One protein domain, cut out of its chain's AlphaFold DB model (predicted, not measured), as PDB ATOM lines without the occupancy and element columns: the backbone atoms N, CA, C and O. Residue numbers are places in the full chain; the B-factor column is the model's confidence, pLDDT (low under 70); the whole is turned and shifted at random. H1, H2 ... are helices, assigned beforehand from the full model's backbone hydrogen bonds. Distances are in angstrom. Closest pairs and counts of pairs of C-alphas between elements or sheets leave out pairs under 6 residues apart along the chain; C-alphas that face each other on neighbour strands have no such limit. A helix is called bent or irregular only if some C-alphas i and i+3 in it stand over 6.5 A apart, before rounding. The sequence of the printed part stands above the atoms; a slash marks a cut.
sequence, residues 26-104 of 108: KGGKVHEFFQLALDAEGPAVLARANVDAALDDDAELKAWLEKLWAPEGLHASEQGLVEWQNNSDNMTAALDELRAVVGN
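Overview. This is residues 26 to 104 of the 108 residues of an uncharacterized protein of Microlunatus sp. Gsoil 973 (UniProt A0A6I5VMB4). Two helices, H1 and H4, lie side by side and run opposite ways, and H5 runs crosswise at one end of the pair, where H1 begins and H4 ends. At the other end H1 leads through a tight link into H2, and H3 stands off from H1 and H4, meeting H2 loosely near Leu 68, with few contacts between these parts; the last residues, 99 to 104, stick out free. The printed part has 79 residues, with five named helices in the order H1, H2, H3, H4, H5 and no named strand, and its class is all helix. It is only just compact, close to loose, with a radius of gyration of the C-alphas of 13.6 A and spans of 33 by 30 by 20 A.

Along the chain. H1 is residues 29 to 39, 15.3 A from first to last C-alpha, and begins at C-alpha 29 at (-13.311, -48.326, -17.108). H2, residues 42 to 48, measures 10.2 A. H3, residues 58 to 68, measures 15.1 A and begins at C-alpha 58 at (-3.981, -51.030, -38.064). H4, residues 76 to 86, measures 15.9 A and is only just irregular: C-alphas 77 and 80 are 6.51 A apart. H5, residues 88 to 102, is the longest helix at 20.5 A and ends at C-alpha 102 at (-21.800, -51.361, -28.797).

Arrangement. H1 and H4 touch at a shallow tilt of 22 degrees, opposite ways, and their closest C-alphas, those of Leu 36 and Leu 81, are 5.5 A apart. H1 also touches H5, about perpendicular at 80 degrees, with the closest C-alphas, those of Lys 29 and Ala 94, 4.8 A apart. H4 and H5 are close but not clearly touching, about perpendicular at 83 degrees; their closest C-alphas, those of Gln 85 and Met 91, are 6.0 A apart. H1 and H2 meet only through their link, and H2 and H4 are near each other. H2 and H3 are close but not clearly touching, with the closest C-alphas, those of Arg 48 and Leu 68, 6.4 A apart; they run opposite ways at a steep tilt of 68 degrees, only just short of about perpendicular. H3 is apart from H1, H4 and H5, and H2 is apart from H5. Each O i to N i+4 pair is within hydrogen-bond range in H1, H2, H3 and H5, and 5 of 7 are in H4.

Size, cuts and confidence. The two C-alphas farthest apart, those of Glu 72 and Asn 104, are 39.4 A apart. The printed part has no cut. The links H1 to H2 and H4 to H5 are tight, the links H2 to H3 and H3 to H4 are short, and no link is long. The mean pLDDT of the printed part is 87.9, and residues 50 to 54 are under 70.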
ATOM      1  N   LYS A  26     -21.311 -45.216 -14.673       93.56
ATOM      2  CA  LYS A  26     -20.523 -44.218 -13.943       93.56
ATOM      3  C   LYS A  26     -19.443 -44.923 -13.118       93.56
ATOM      4  O   LYS A  26     -19.767 -45.780 -12.299       93.56
ATOM      5  N   GLY A  27     -18.187 -44.528 -13.308       91.38
ATOM      6  CA  GLY A  27     -17.040 -45.171 -12.655       91.38
ATOM      7  C   GLY A  27     -16.625 -46.511 -13.274       91.38
ATOM      8  O   GLY A  27     -15.801 -47.200 -12.687       91.38
ATOM      9  N   GLY A  28     -17.187 -46.883 -14.430       96.19
ATOM     10  CA  GLY A  28     -16.646 -47.952 -15.269       96.19
ATOM     11  C   GLY A  28     -15.325 -47.554 -15.925       96.19
ATOM     12  O   GLY A  28     -14.936 -46.382 -15.933       96.19
ATOM     13  N   LYS A  29     -14.637 -48.527 -16.514       97.75
ATOM     14  CA  LYS A  29     -13.311 -48.326 -17.108       97.75
ATOM     15  C   LYS A  29     -13.353 -47.498 -18.387       97.75
ATOM     16  O   LYS A  29     -12.476 -46.662 -18.583       97.75
ATOM     17  N   VAL A  30     -14.400 -47.619 -19.203       96.50
ATOM     18  CA  VAL A  30     -14.596 -46.719 -20.353       96.50
ATOM     19  C   VAL A  30     -14.833 -45.280 -19.888       96.50
ATOM     20  O   VAL A  30     -14.293 -44.341 -20.469       96.50
ATOM     21  N   HIS A  31     -15.593 -45.098 -18.805       95.88
ATOM     22  CA  HIS A  31     -15.820 -43.778 -18.216       95.88
ATOM     23  C   HIS A  31     -14.515 -43.167 -17.681       95.88
ATOM     24  O   HIS A  31     -14.251 -41.996 -17.936       95.88
ATOM     25  N   GLU A  32     -13.682 -43.936 -16.969       96.31
ATOM     26  CA  GLU A  32     -12.347 -43.488 -16.534       96.31
ATOM     27  C   GLU A  32     -11.468 -43.065 -17.721       96.31
ATOM     28  O   GLU A  32     -10.885 -41.981 -17.694       96.31
ATOM     29  N   PHE A  33     -11.413 -43.886 -18.774       96.25
ATOM     30  CA  PHE A  33     -10.610 -43.614 -19.967       96.25
ATOM     31  C   PHE A  33     -11.003 -42.299 -20.647       96.25
ATOM     32  O   PHE A  33     -10.156 -41.438 -20.885       96.25
ATOM     33  N   PHE A  34     -12.297 -42.107 -20.927       95.31
ATOM     34  CA  PHE A  34     -12.757 -40.882 -21.579       95.31
ATOM     35  C   PHE A  34     -12.671 -39.658 -20.668       95.31
ATOM     36  O   PHE A  34     -12.437 -38.566 -21.174       95.31
ATOM     37  N   GLN A  35     -12.798 -39.815 -19.348       94.44
ATOM     38  CA  GLN A  35     -12.565 -38.713 -18.415       94.44
ATOM     39  C   GLN A  35     -11.109 -38.233 -18.490       94.44
ATOM     40  O   GLN A  35     -10.877 -37.043 -18.663       94.44
ATOM     41  N   LEU A  36     -10.136 -39.155 -18.471       94.00
ATOM     42  CA  LEU A  36      -8.716 -38.817 -18.645       94.00
ATOM     43  C   LEU A  36      -8.445 -38.138 -19.995       94.00
ATOM     44  O   LEU A  36      -7.675 -37.184 -20.062       94.00
ATOM     45  N   ALA A  37      -9.094 -38.601 -21.065       93.44
ATOM     46  CA  ALA A  37      -8.970 -37.985 -22.384       93.44
ATOM     47  C   ALA A  37      -9.580 -36.572 -22.448       93.44
ATOM     48  O   ALA A  37      -9.024 -35.700 -23.111       93.44
ATOM     49  N   LEU A  38     -10.700 -36.331 -21.763       92.75
ATOM     50  CA  LEU A  38     -11.348 -35.015 -21.691       92.75
ATOM     51  C   LEU A  38     -10.597 -34.031 -20.786       92.75
ATOM     52  O   LEU A  38     -10.658 -32.826 -21.023       92.75
ATOM     53  N   ASP A  39      -9.884 -34.541 -19.782       91.44
ATOM     54  CA  ASP A  39      -9.039 -33.749 -18.884       91.44
ATOM     55  C   ASP A  39      -7.654 -33.440 -19.492       91.44
ATOM     56  O   ASP A  39      -6.901 -32.622 -18.953       91.44
ATOM     57  N   ALA A  40      -7.308 -34.065 -20.623       88.88
ATOM     58  CA  ALA A  40      -6.087 -33.767 -21.356       88.88
ATOM     59  C   ALA A  40      -6.126 -32.359 -21.976       88.88
ATOM     60  O   ALA A  40      -7.164 -31.866 -22.421       88.88
ATOM     61  N   GLU A  41      -4.967 -31.703 -22.058       85.38
ATOM     62  CA  GLU A  41      -4.854 -30.379 -22.667       85.38
ATOM     63  C   GLU A  41      -5.051 -30.444 -24.192       85.38
ATOM     64  O   GLU A  41      -4.109 -30.619 -24.967       85.38
ATOM     65  N   GLY A  42      -6.304 -30.282 -24.627       82.19
ATOM     66  CA  GLY A  42      -6.724 -30.391 -26.028       82.19
ATOM     67  C   GLY A  42      -5.871 -29.610 -27.041       82.19
ATOM     68  O   GLY A  42      -5.526 -30.183 -28.074       82.19
ATOM     69  N   PRO A  43      -5.471 -28.346 -26.784       84.56
ATOM     70  CA  PRO A  43      -4.584 -27.614 -27.689       84.56
ATOM     71  C   PRO A  43      -3.209 -28.269 -27.885       84.56
ATOM     72  O   PRO A  43      -2.695 -28.271 -29.004       84.56
ATOM     73  N   ALA A  44      -2.624 -28.851 -26.833       83.06
ATOM     74  CA  ALA A  44      -1.333 -29.534 -26.913       83.06
ATOM     75  C   ALA A  44      -1.442 -30.847 -27.703       83.06
ATOM     76  O   ALA A  44      -0.607 -31.120 -28.567       83.06
ATOM     77  N   VAL A  45      -2.514 -31.612 -27.467       85.19
ATOM     78  CA  VAL A  45      -2.832 -32.822 -28.239       85.19
ATOM     79  C   VAL A  45      -3.009 -32.473 -29.716       85.19
ATOM     80  O   VAL A  45      -2.375 -33.085 -30.573       85.19
ATOM     81  N   LEU A  46      -3.809 -31.446 -30.021       84.81
ATOM     82  CA  LEU A  46      -4.100 -31.020 -31.391       84.81
ATOM     83  C   LEU A  46      -2.847 -30.548 -32.140       84.81
ATOM     84  O   LEU A  46      -2.709 -30.825 -33.326       84.81
ATOM     85  N   ALA A  47      -1.917 -29.872 -31.461       84.25
ATOM     86  CA  ALA A  47      -0.667 -29.424 -32.074       84.25
ATOM     87  C   ALA A  47       0.228 -30.589 -32.538       84.25
ATOM     88  O   ALA A  47       1.015 -30.424 -33.470       84.25
ATOM     89  N   ARG A  48       0.120 -31.762 -31.893       85.00
ATOM     90  CA  ARG A  48       0.878 -32.978 -32.241       85.00
ATOM     91  C   ARG A  48       0.098 -33.947 -33.125       85.00
ATOM     92  O   ARG A  48       0.719 -34.697 -33.881       85.00
ATOM     93  N   ALA A  49      -1.231 -33.946 -33.029       81.00
ATOM     94  CA  ALA A  49      -2.126 -34.762 -33.838       81.00
ATOM     95  C   ALA A  49      -2.047 -34.309 -35.302       81.00
ATOM     96  O   ALA A  49      -2.789 -33.446 -35.758       81.00
ATOM     97  N   ASN A  50      -1.082 -34.864 -36.035       68.25
ATOM     98  CA  ASN A  50      -0.894 -34.599 -37.453       68.25
ATOM     99  C   ASN A  50      -2.118 -35.119 -38.224       68.25
ATOM    100  O   ASN A  50      -2.289 -36.332 -38.342       68.25
ATOM    101  N   VAL A  51      -2.967 -34.202 -38.697       60.84
ATOM    102  CA  VAL A  51      -4.308 -34.485 -39.250       60.84
ATOM    103  C   VAL A  51      -4.254 -35.141 -40.642       60.84
ATOM    104  O   VAL A  51      -5.244 -35.710 -41.087       60.84
ATOM    105  N   ASP A  52      -3.093 -35.128 -41.304       59.28
ATOM    106  CA  ASP A  52      -2.933 -35.595 -42.692       59.28
ATOM    107  C   ASP A  52      -2.502 -37.068 -42.830       59.28
ATOM    108  O   ASP A  52      -2.225 -37.531 -43.937       59.28
ATOM    109  N   ALA A  53      -2.398 -37.822 -41.730       60.22
ATOM    110  CA  ALA A  53      -2.122 -39.251 -41.824       60.22
ATOM    111  C   ALA A  53      -3.387 -39.973 -42.312       60.22
ATOM    112  O   ALA A  53      -4.398 -39.985 -41.613       60.22
ATOM    113  N   ALA A  54      -3.340 -40.570 -43.503       60.00
ATOM    114  CA  ALA A  54      -4.284 -41.626 -43.834       60.00
ATOM    115  C   ALA A  54      -3.996 -42.774 -42.856       60.00
ATOM    116  O   ALA A  54      -2.874 -43.272 -42.812       60.00
ATOM    117  N   LEU A  55      -4.953 -43.079 -41.981       76.38
ATOM    118  CA  LEU A  55      -4.853 -44.150 -40.988       76.38
ATOM    119  C   LEU A  55      -5.715 -45.305 -41.492       76.38
ATOM    120  O   LEU A  55      -6.744 -45.631 -40.897       76.38
ATOM    121  N   ASP A  56      -5.343 -45.832 -42.658       76.38
ATOM    122  CA  ASP A  56      -6.186 -46.754 -43.423       76.38
ATOM    123  C   ASP A  56      -5.943 -48.221 -43.024       76.38
ATOM    124  O   ASP A  56      -6.761 -49.091 -43.341       76.38
ATOM    125  N   ASP A  57      -4.862 -48.504 -42.283       84.12
ATOM    126  CA  ASP A  57      -4.608 -49.805 -41.664       84.12
ATOM    127  C   ASP A  57      -4.189 -49.736 -40.178       84.12
ATOM    128  O   ASP A  57      -3.837 -48.688 -39.630       84.12
ATOM    129  N   ASP A  58      -4.272 -50.887 -39.500       87.62
ATOM    130  CA  ASP A  58      -3.981 -51.030 -38.064       87.62
ATOM    131  C   ASP A  58      -2.524 -50.692 -37.707       87.62
ATOM    132  O   ASP A  58      -2.259 -50.129 -36.643       87.62
ATOM    133  N   ALA A  59      -1.568 -50.996 -38.589       86.75
ATOM    134  CA  ALA A  59      -0.159 -50.726 -38.339       86.75
ATOM    135  C   ALA A  59       0.138 -49.223 -38.429       86.75
ATOM    136  O   ALA A  59       0.875 -48.695 -37.593       86.75
ATOM    137  N   GLU A  60      -0.462 -48.530 -39.396       85.75
ATOM    138  CA  GLU A  60      -0.393 -47.075 -39.542       85.75
ATOM    139  C   GLU A  60      -1.067 -46.364 -38.367       85.75
ATOM    140  O   GLU A  60      -0.471 -45.460 -37.772       85.75
ATOM    141  N   LEU A  61      -2.262 -46.819 -37.969       86.06
ATOM    142  CA  LEU A  61      -2.961 -46.311 -36.789       86.06
ATOM    143  C   LEU A  61      -2.109 -46.479 -35.530       86.06
ATOM    144  O   LEU A  61      -1.918 -45.523 -34.776       86.06
ATOM    145  N   LYS A  62      -1.548 -47.670 -35.316       87.88
ATOM    146  CA  LYS A  62      -0.676 -47.942 -34.175       87.88
ATOM    147  C   LYS A  62       0.560 -47.043 -34.179       87.88
ATOM    148  O   LYS A  62       0.853 -46.430 -33.158       87.88
ATOM    149  N   ALA A  63       1.260 -46.929 -35.307       87.38
ATOM    150  CA  ALA A  63       2.452 -46.091 -35.413       87.38
ATOM    151  C   ALA A  63       2.137 -44.606 -35.155       87.38
ATOM    152  O   ALA A  63       2.925 -43.889 -34.531       87.38
ATOM    153  N   TRP A  64       0.971 -44.138 -35.603       87.56
ATOM    154  CA  TRP A  64       0.494 -42.788 -35.322       87.56
ATOM    155  C   TRP A  64       0.194 -42.577 -33.831       87.56
ATOM    156  O   TRP A  64       0.645 -41.578 -33.268       87.56
ATOM    157  N   LEU A  65      -0.483 -43.527 -33.173       89.38
ATOM    158  CA  LEU A  65      -0.746 -43.487 -31.729       89.38
ATOM    159  C   LEU A  65       0.553 -43.519 -30.907       89.38
ATOM    160  O   LEU A  65       0.714 -42.720 -29.987       89.38
ATOM    161  N   GLU A  66       1.509 -44.378 -31.271       88.12
ATOM    162  CA  GLU A  66       2.831 -44.453 -30.630       88.12
ATOM    163  C   GLU A  66       3.595 -43.131 -30.745       88.12
ATOM    164  O   GLU A  66       4.229 -42.694 -29.787       88.12
ATOM    165  N   LYS A  67       3.502 -42.457 -31.896       87.00
ATOM    166  CA  LYS A  67       4.098 -41.131 -32.085       87.00
ATOM    167  C   LYS A  67       3.380 -40.055 -31.267       87.00
ATOM    168  O   LYS A  67       4.041 -39.174 -30.723       87.00
ATOM    169  N   LEU A  68       2.048 -40.092 -31.206       87.56
ATOM    170  CA  LEU A  68       1.247 -39.105 -30.478       87.56
ATOM    171  C   LEU A  68       1.473 -39.188 -28.961       87.56
ATOM    172  O   LEU A  68       1.496 -38.155 -28.291       87.56
ATOM    173  N   TRP A  69       1.668 -40.405 -28.452       88.56
ATOM    174  CA  TRP A  69       1.887 -40.710 -27.037       88.56
ATOM    175  C   TRP A  69       3.347 -40.996 -26.675       88.56
ATOM    176  O   TRP A  69       3.627 -41.537 -25.602       88.56
ATOM    177  N   ALA A  70       4.288 -40.612 -27.540       86.38
ATOM    178  CA  ALA A  70       5.706 -40.679 -27.226       86.38
ATOM    179  C   ALA A  70       6.011 -39.825 -25.975       86.38
ATOM    180  O   ALA A  70       5.489 -38.711 -25.853       86.38
ATOM    181  N   PRO A  71       6.856 -40.304 -25.038       81.12
ATOM    182  CA  PRO A  71       7.218 -39.543 -23.841       81.12
ATOM    183  C   PRO A  71       7.793 -38.159 -24.168       81.12
ATOM    184  O   PRO A  71       7.579 -37.194 -23.429       81.12
ATOM    185  N   GLU A  72       8.509 -38.049 -25.289       79.69
ATOM    186  CA  GLU A  72       9.038 -36.797 -25.810       79.69
ATOM    187  C   GLU A  72       7.904 -35.880 -26.284       79.69
ATOM    188  O   GLU A  72       7.417 -35.964 -27.409       79.69
ATOM    189  N   GLY A  73       7.512 -34.944 -25.420       74.75
ATOM    190  CA  GLY A  73       6.492 -33.942 -25.727       74.75
ATOM    191  C   GLY A  73       5.114 -34.254 -25.158       74.75
ATOM    192  O   GLY A  73       4.195 -33.479 -25.422       74.75
ATOM    193  N   LEU A  74       4.970 -35.316 -24.360       84.06
ATOM    194  CA  LEU A  74       3.741 -35.603 -23.628       84.06
ATOM    195  C   LEU A  74       3.519 -34.566 -22.514       84.06
ATOM    196  O   LEU A  74       4.411 -34.321 -21.698       84.06
ATOM    197  N   HIS A  75       2.332 -33.962 -22.454       83.06
ATOM    198  CA  HIS A  75       1.998 -33.068 -21.350       83.06
ATOM    199  C   HIS A  75       1.702 -33.867 -20.070       83.06
ATOM    200  O   HIS A  75       1.260 -35.016 -20.125       83.06
ATOM    201  N   ALA A  76       1.891 -33.260 -18.893       81.44
ATOM    202  CA  ALA A  76       1.631 -33.929 -17.613       81.44
ATOM    203  C   ALA A  76       0.171 -34.411 -17.485       81.44
ATOM    204  O   ALA A  76      -0.084 -35.468 -16.913       81.44
ATOM    205  N   SER A  77      -0.779 -33.680 -18.079       81.50
ATOM    206  CA  SER A  77      -2.199 -34.069 -18.125       81.50
ATOM    207  C   SER A  77      -2.461 -35.342 -18.938       81.50
ATOM    208  O   SER A  77      -3.489 -35.979 -18.764       81.50
ATOM    209  N   GLU A  78      -1.555 -35.709 -19.844       88.31
ATOM    210  CA  GLU A  78      -1.701 -36.860 -20.739       88.31
ATOM    211  C   GLU A  78      -0.994 -38.110 -20.207       88.31
ATOM    212  O   GLU A  78      -1.335 -39.220 -20.608       88.31
ATOM    213  N   GLN A  79      -0.035 -37.950 -19.284       89.56
ATOM    214  CA  GLN A  79       0.699 -39.074 -18.685       89.56
ATOM    215  C   GLN A  79      -0.263 -40.078 -18.055       89.56
ATOM    216  O   GLN A  79      -0.158 -41.273 -18.317       89.56
ATOM    217  N   GLY A  80      -1.264 -39.580 -17.322       90.56
ATOM    218  CA  GLY A  80      -2.290 -40.423 -16.717       90.56
ATOM    219  C   GLY A  80      -3.074 -41.242 -17.744       90.56
ATOM    220  O   GLY A  80      -3.335 -42.415 -17.501       90.56
ATOM    221  N   LEU A  81      -3.398 -40.675 -18.911       93.25
ATOM    222  CA  LEU A  81      -4.085 -41.400 -19.985       93.25
ATOM    223  C   LEU A  81      -3.199 -42.507 -20.571       93.25
ATOM    224  O   LEU A  81      -3.658 -43.640 -20.726       93.25
ATOM    225  N   VAL A  82      -1.931 -42.198 -20.861       92.94
ATOM    226  CA  VAL A  82      -0.975 -43.151 -21.451       92.94
ATOM    227  C   VAL A  82      -0.670 -44.301 -20.494       92.94
ATOM    228  O   VAL A  82      -0.685 -45.464 -20.902       92.94
ATOM    229  N   GLU A  83      -0.430 -43.998 -19.219       93.38
ATOM    230  CA  GLU A  83      -0.238 -45.000 -18.167       93.38
ATOM    231  C   GLU A  83      -1.484 -45.869 -17.989       93.38
ATOM    232  O   GLU A  83      -1.376 -47.092 -17.883       93.38
ATOM    233  N   TRP A  84      -2.671 -45.255 -18.009       95.25
ATOM    234  CA  TRP A  84      -3.930 -45.969 -17.848       95.25
ATOM    235  C   TRP A  84      -4.158 -46.979 -18.977       95.25
ATOM    236  O   TRP A  84      -4.507 -48.122 -18.681       95.25
ATOM    237  N   GLN A  85      -3.921 -46.598 -20.241       94.00
ATOM    238  CA  GLN A  85      -4.126 -47.487 -21.397       94.00
ATOM    239  C   GLN A  85      -3.013 -48.529 -21.584       94.00
ATOM    240  O   GLN A  85      -3.240 -49.571 -22.190       94.00
ATOM    241  N   ASN A  86      -1.833 -48.315 -20.990       94.12
ATOM    242  CA  ASN A  86      -0.777 -49.331 -20.929       94.12
ATOM    243  C   ASN A  86      -1.038 -50.412 -19.861       94.12
ATOM    244  O   ASN A  86      -0.346 -51.431 -19.829       94.12
ATOM    245  N   ASN A  87      -2.025 -50.219 -18.983       97.06
ATOM    246  CA  ASN A  87      -2.453 -51.242 -18.038       97.06
ATOM    247  C   ASN A  87      -3.422 -52.222 -18.727       97.06
ATOM    248  O   ASN A  87      -4.540 -51.860 -19.100       97.06
ATOM    249  N   SER A  88      -3.000 -53.483 -18.868       95.81
ATOM    250  CA  SER A  88      -3.783 -54.521 -19.552       95.81
ATOM    251  C   SER A  88      -5.142 -54.771 -18.908       95.81
ATOM    252  O   SER A  88      -6.121 -54.953 -19.624       95.81
ATOM    253  N   ASP A  89      -5.222 -54.742 -17.577       97.81
ATOM    254  CA  ASP A  89      -6.460 -55.031 -16.851       97.81
ATOM    255  C   ASP A  89      -7.492 -53.920 -17.080       97.81
ATOM    256  O   ASP A  89      -8.671 -54.199 -17.306       97.81
ATOM    257  N   ASN A  90      -7.038 -52.660 -17.098       97.94
ATOM    258  CA  ASN A  90      -7.875 -51.517 -17.455       97.94
ATOM    259  C   ASN A  90      -8.426 -51.655 -18.879       97.94
ATOM    260  O   ASN A  90      -9.635 -51.533 -19.083       97.94
ATOM    261  N   MET A  91      -7.557 -51.945 -19.853       97.56
ATOM    262  CA  MET A  91      -7.963 -52.074 -21.253       97.56
ATOM    263  C   MET A  91      -8.890 -53.263 -21.485       97.56
ATOM    264  O   MET A  91      -9.877 -53.127 -22.203       97.56
ATOM    265  N   THR A  92      -8.629 -54.418 -20.869       98.00
ATOM    266  CA  THR A  92      -9.517 -55.582 -20.977       98.00
ATOM    267  C   THR A  92     -10.910 -55.262 -20.443       98.00
ATOM    268  O   THR A  92     -11.890 -55.477 -21.155       98.00
ATOM    269  N   ALA A  93     -11.007 -54.673 -19.250       97.62
ATOM    270  CA  ALA A  93     -12.293 -54.302 -18.669       97.62
ATOM    271  C   ALA A  93     -13.032 -53.236 -19.500       97.62
ATOM    272  O   ALA A  93     -14.238 -53.354 -19.719       97.62
ATOM    273  N   ALA A  94     -12.325 -52.234 -20.031       97.38
ATOM    274  CA  ALA A  94     -12.933 -51.236 -20.909       97.38
ATOM    275  C   ALA A  94     -13.409 -51.821 -22.243       97.38
ATOM    276  O   ALA A  94     -14.471 -51.445 -22.732       97.38
ATOM    277  N   LEU A  95     -12.668 -52.764 -22.829       96.38
ATOM    278  CA  LEU A  95     -13.097 -53.456 -24.045       96.38
ATOM    279  C   LEU A  95     -14.350 -54.303 -23.801       96.38
ATOM    280  O   LEU A  95     -15.213 -54.369 -24.675       96.38
ATOM    281  N   ASP A  96     -14.478 -54.928 -22.633       96.12
ATOM    282  CA  ASP A  96     -15.671 -55.699 -22.275       96.12
ATOM    283  C   ASP A  96     -16.894 -54.795 -22.071       96.12
ATOM    284  O   ASP A  96     -17.966 -55.089 -22.608       96.12
ATOM    285  N   GLU A  97     -16.731 -53.652 -21.398       95.81
ATOM    286  CA  GLU A  97     -17.765 -52.611 -21.310       95.81
ATOM    287  C   GLU A  97     -18.156 -52.080 -22.699       95.81
ATOM    288  O   GLU A  97     -19.342 -51.986 -23.023       95.81
ATOM    289  N   LEU A  98     -17.168 -51.780 -23.551       94.81
ATOM    290  CA  LEU A  98     -17.387 -51.294 -24.912       94.81
ATOM    291  C   LEU A  98     -18.171 -52.307 -25.749       94.81
ATOM    292  O   LEU A  98     -19.155 -51.934 -26.382       94.81
ATOM    293  N   ARG A  99     -17.793 -53.589 -25.719       94.06
ATOM    294  CA  ARG A  99     -18.512 -54.662 -26.426       94.06
ATOM    295  C   ARG A  99     -19.935 -54.827 -25.910       94.06
ATOM    296  O   ARG A  99     -20.846 -54.998 -26.717       94.06
ATOM    297  N   ALA A 100     -20.132 -54.760 -24.593       92.94
ATOM    298  CA  ALA A 100     -21.452 -54.878 -23.986       92.94
ATOM    299  C   ALA A 100     -22.386 -53.741 -24.419       92.94
ATOM    300  O   ALA A 100     -23.568 -53.987 -24.644       92.94
ATOM    301  N   VAL A 101     -21.871 -52.517 -24.571       92.19
ATOM    302  CA  VAL A 101     -22.656 -51.361 -25.026       92.19
ATOM    303  C   VAL A 101     -22.845 -51.370 -26.542       92.19
ATOM    304  O   VAL A 101     -23.983 -51.355 -27.004       92.19
ATOM    305  N   VAL A 102     -21.762 -51.432 -27.323       87.69
ATOM    306  CA  VAL A 102     -21.800 -51.361 -28.797       87.69
ATOM    307  C   VAL A 102     -22.551 -52.547 -29.397       87.69
ATOM    308  O   VAL A 102     -23.279 -52.371 -30.370       87.69
ATOM    309  N   GLY A 103     -22.490 -53.727 -28.771       84.00
ATOM    310  CA  GLY A 103     -23.301 -54.879 -29.169       84.00
ATOM    311  C   GLY A 103     -24.812 -54.601 -29.190       84.00
ATOM    312  O   GLY A 103     -25.531 -55.246 -29.951       84.00
ATOM    313  N   ASN A 104     -25.295 -53.607 -28.433       80.38
ATOM    314  CA  ASN A 104     -26.701 -53.183 -28.444       80.38
ATOM    315  C   ASN A 104     -27.038 -52.181 -29.558       80.38
ATOM    316  O   ASN A 104     -28.216 -51.973 -29.844       80.38
TER     317      ASN A 104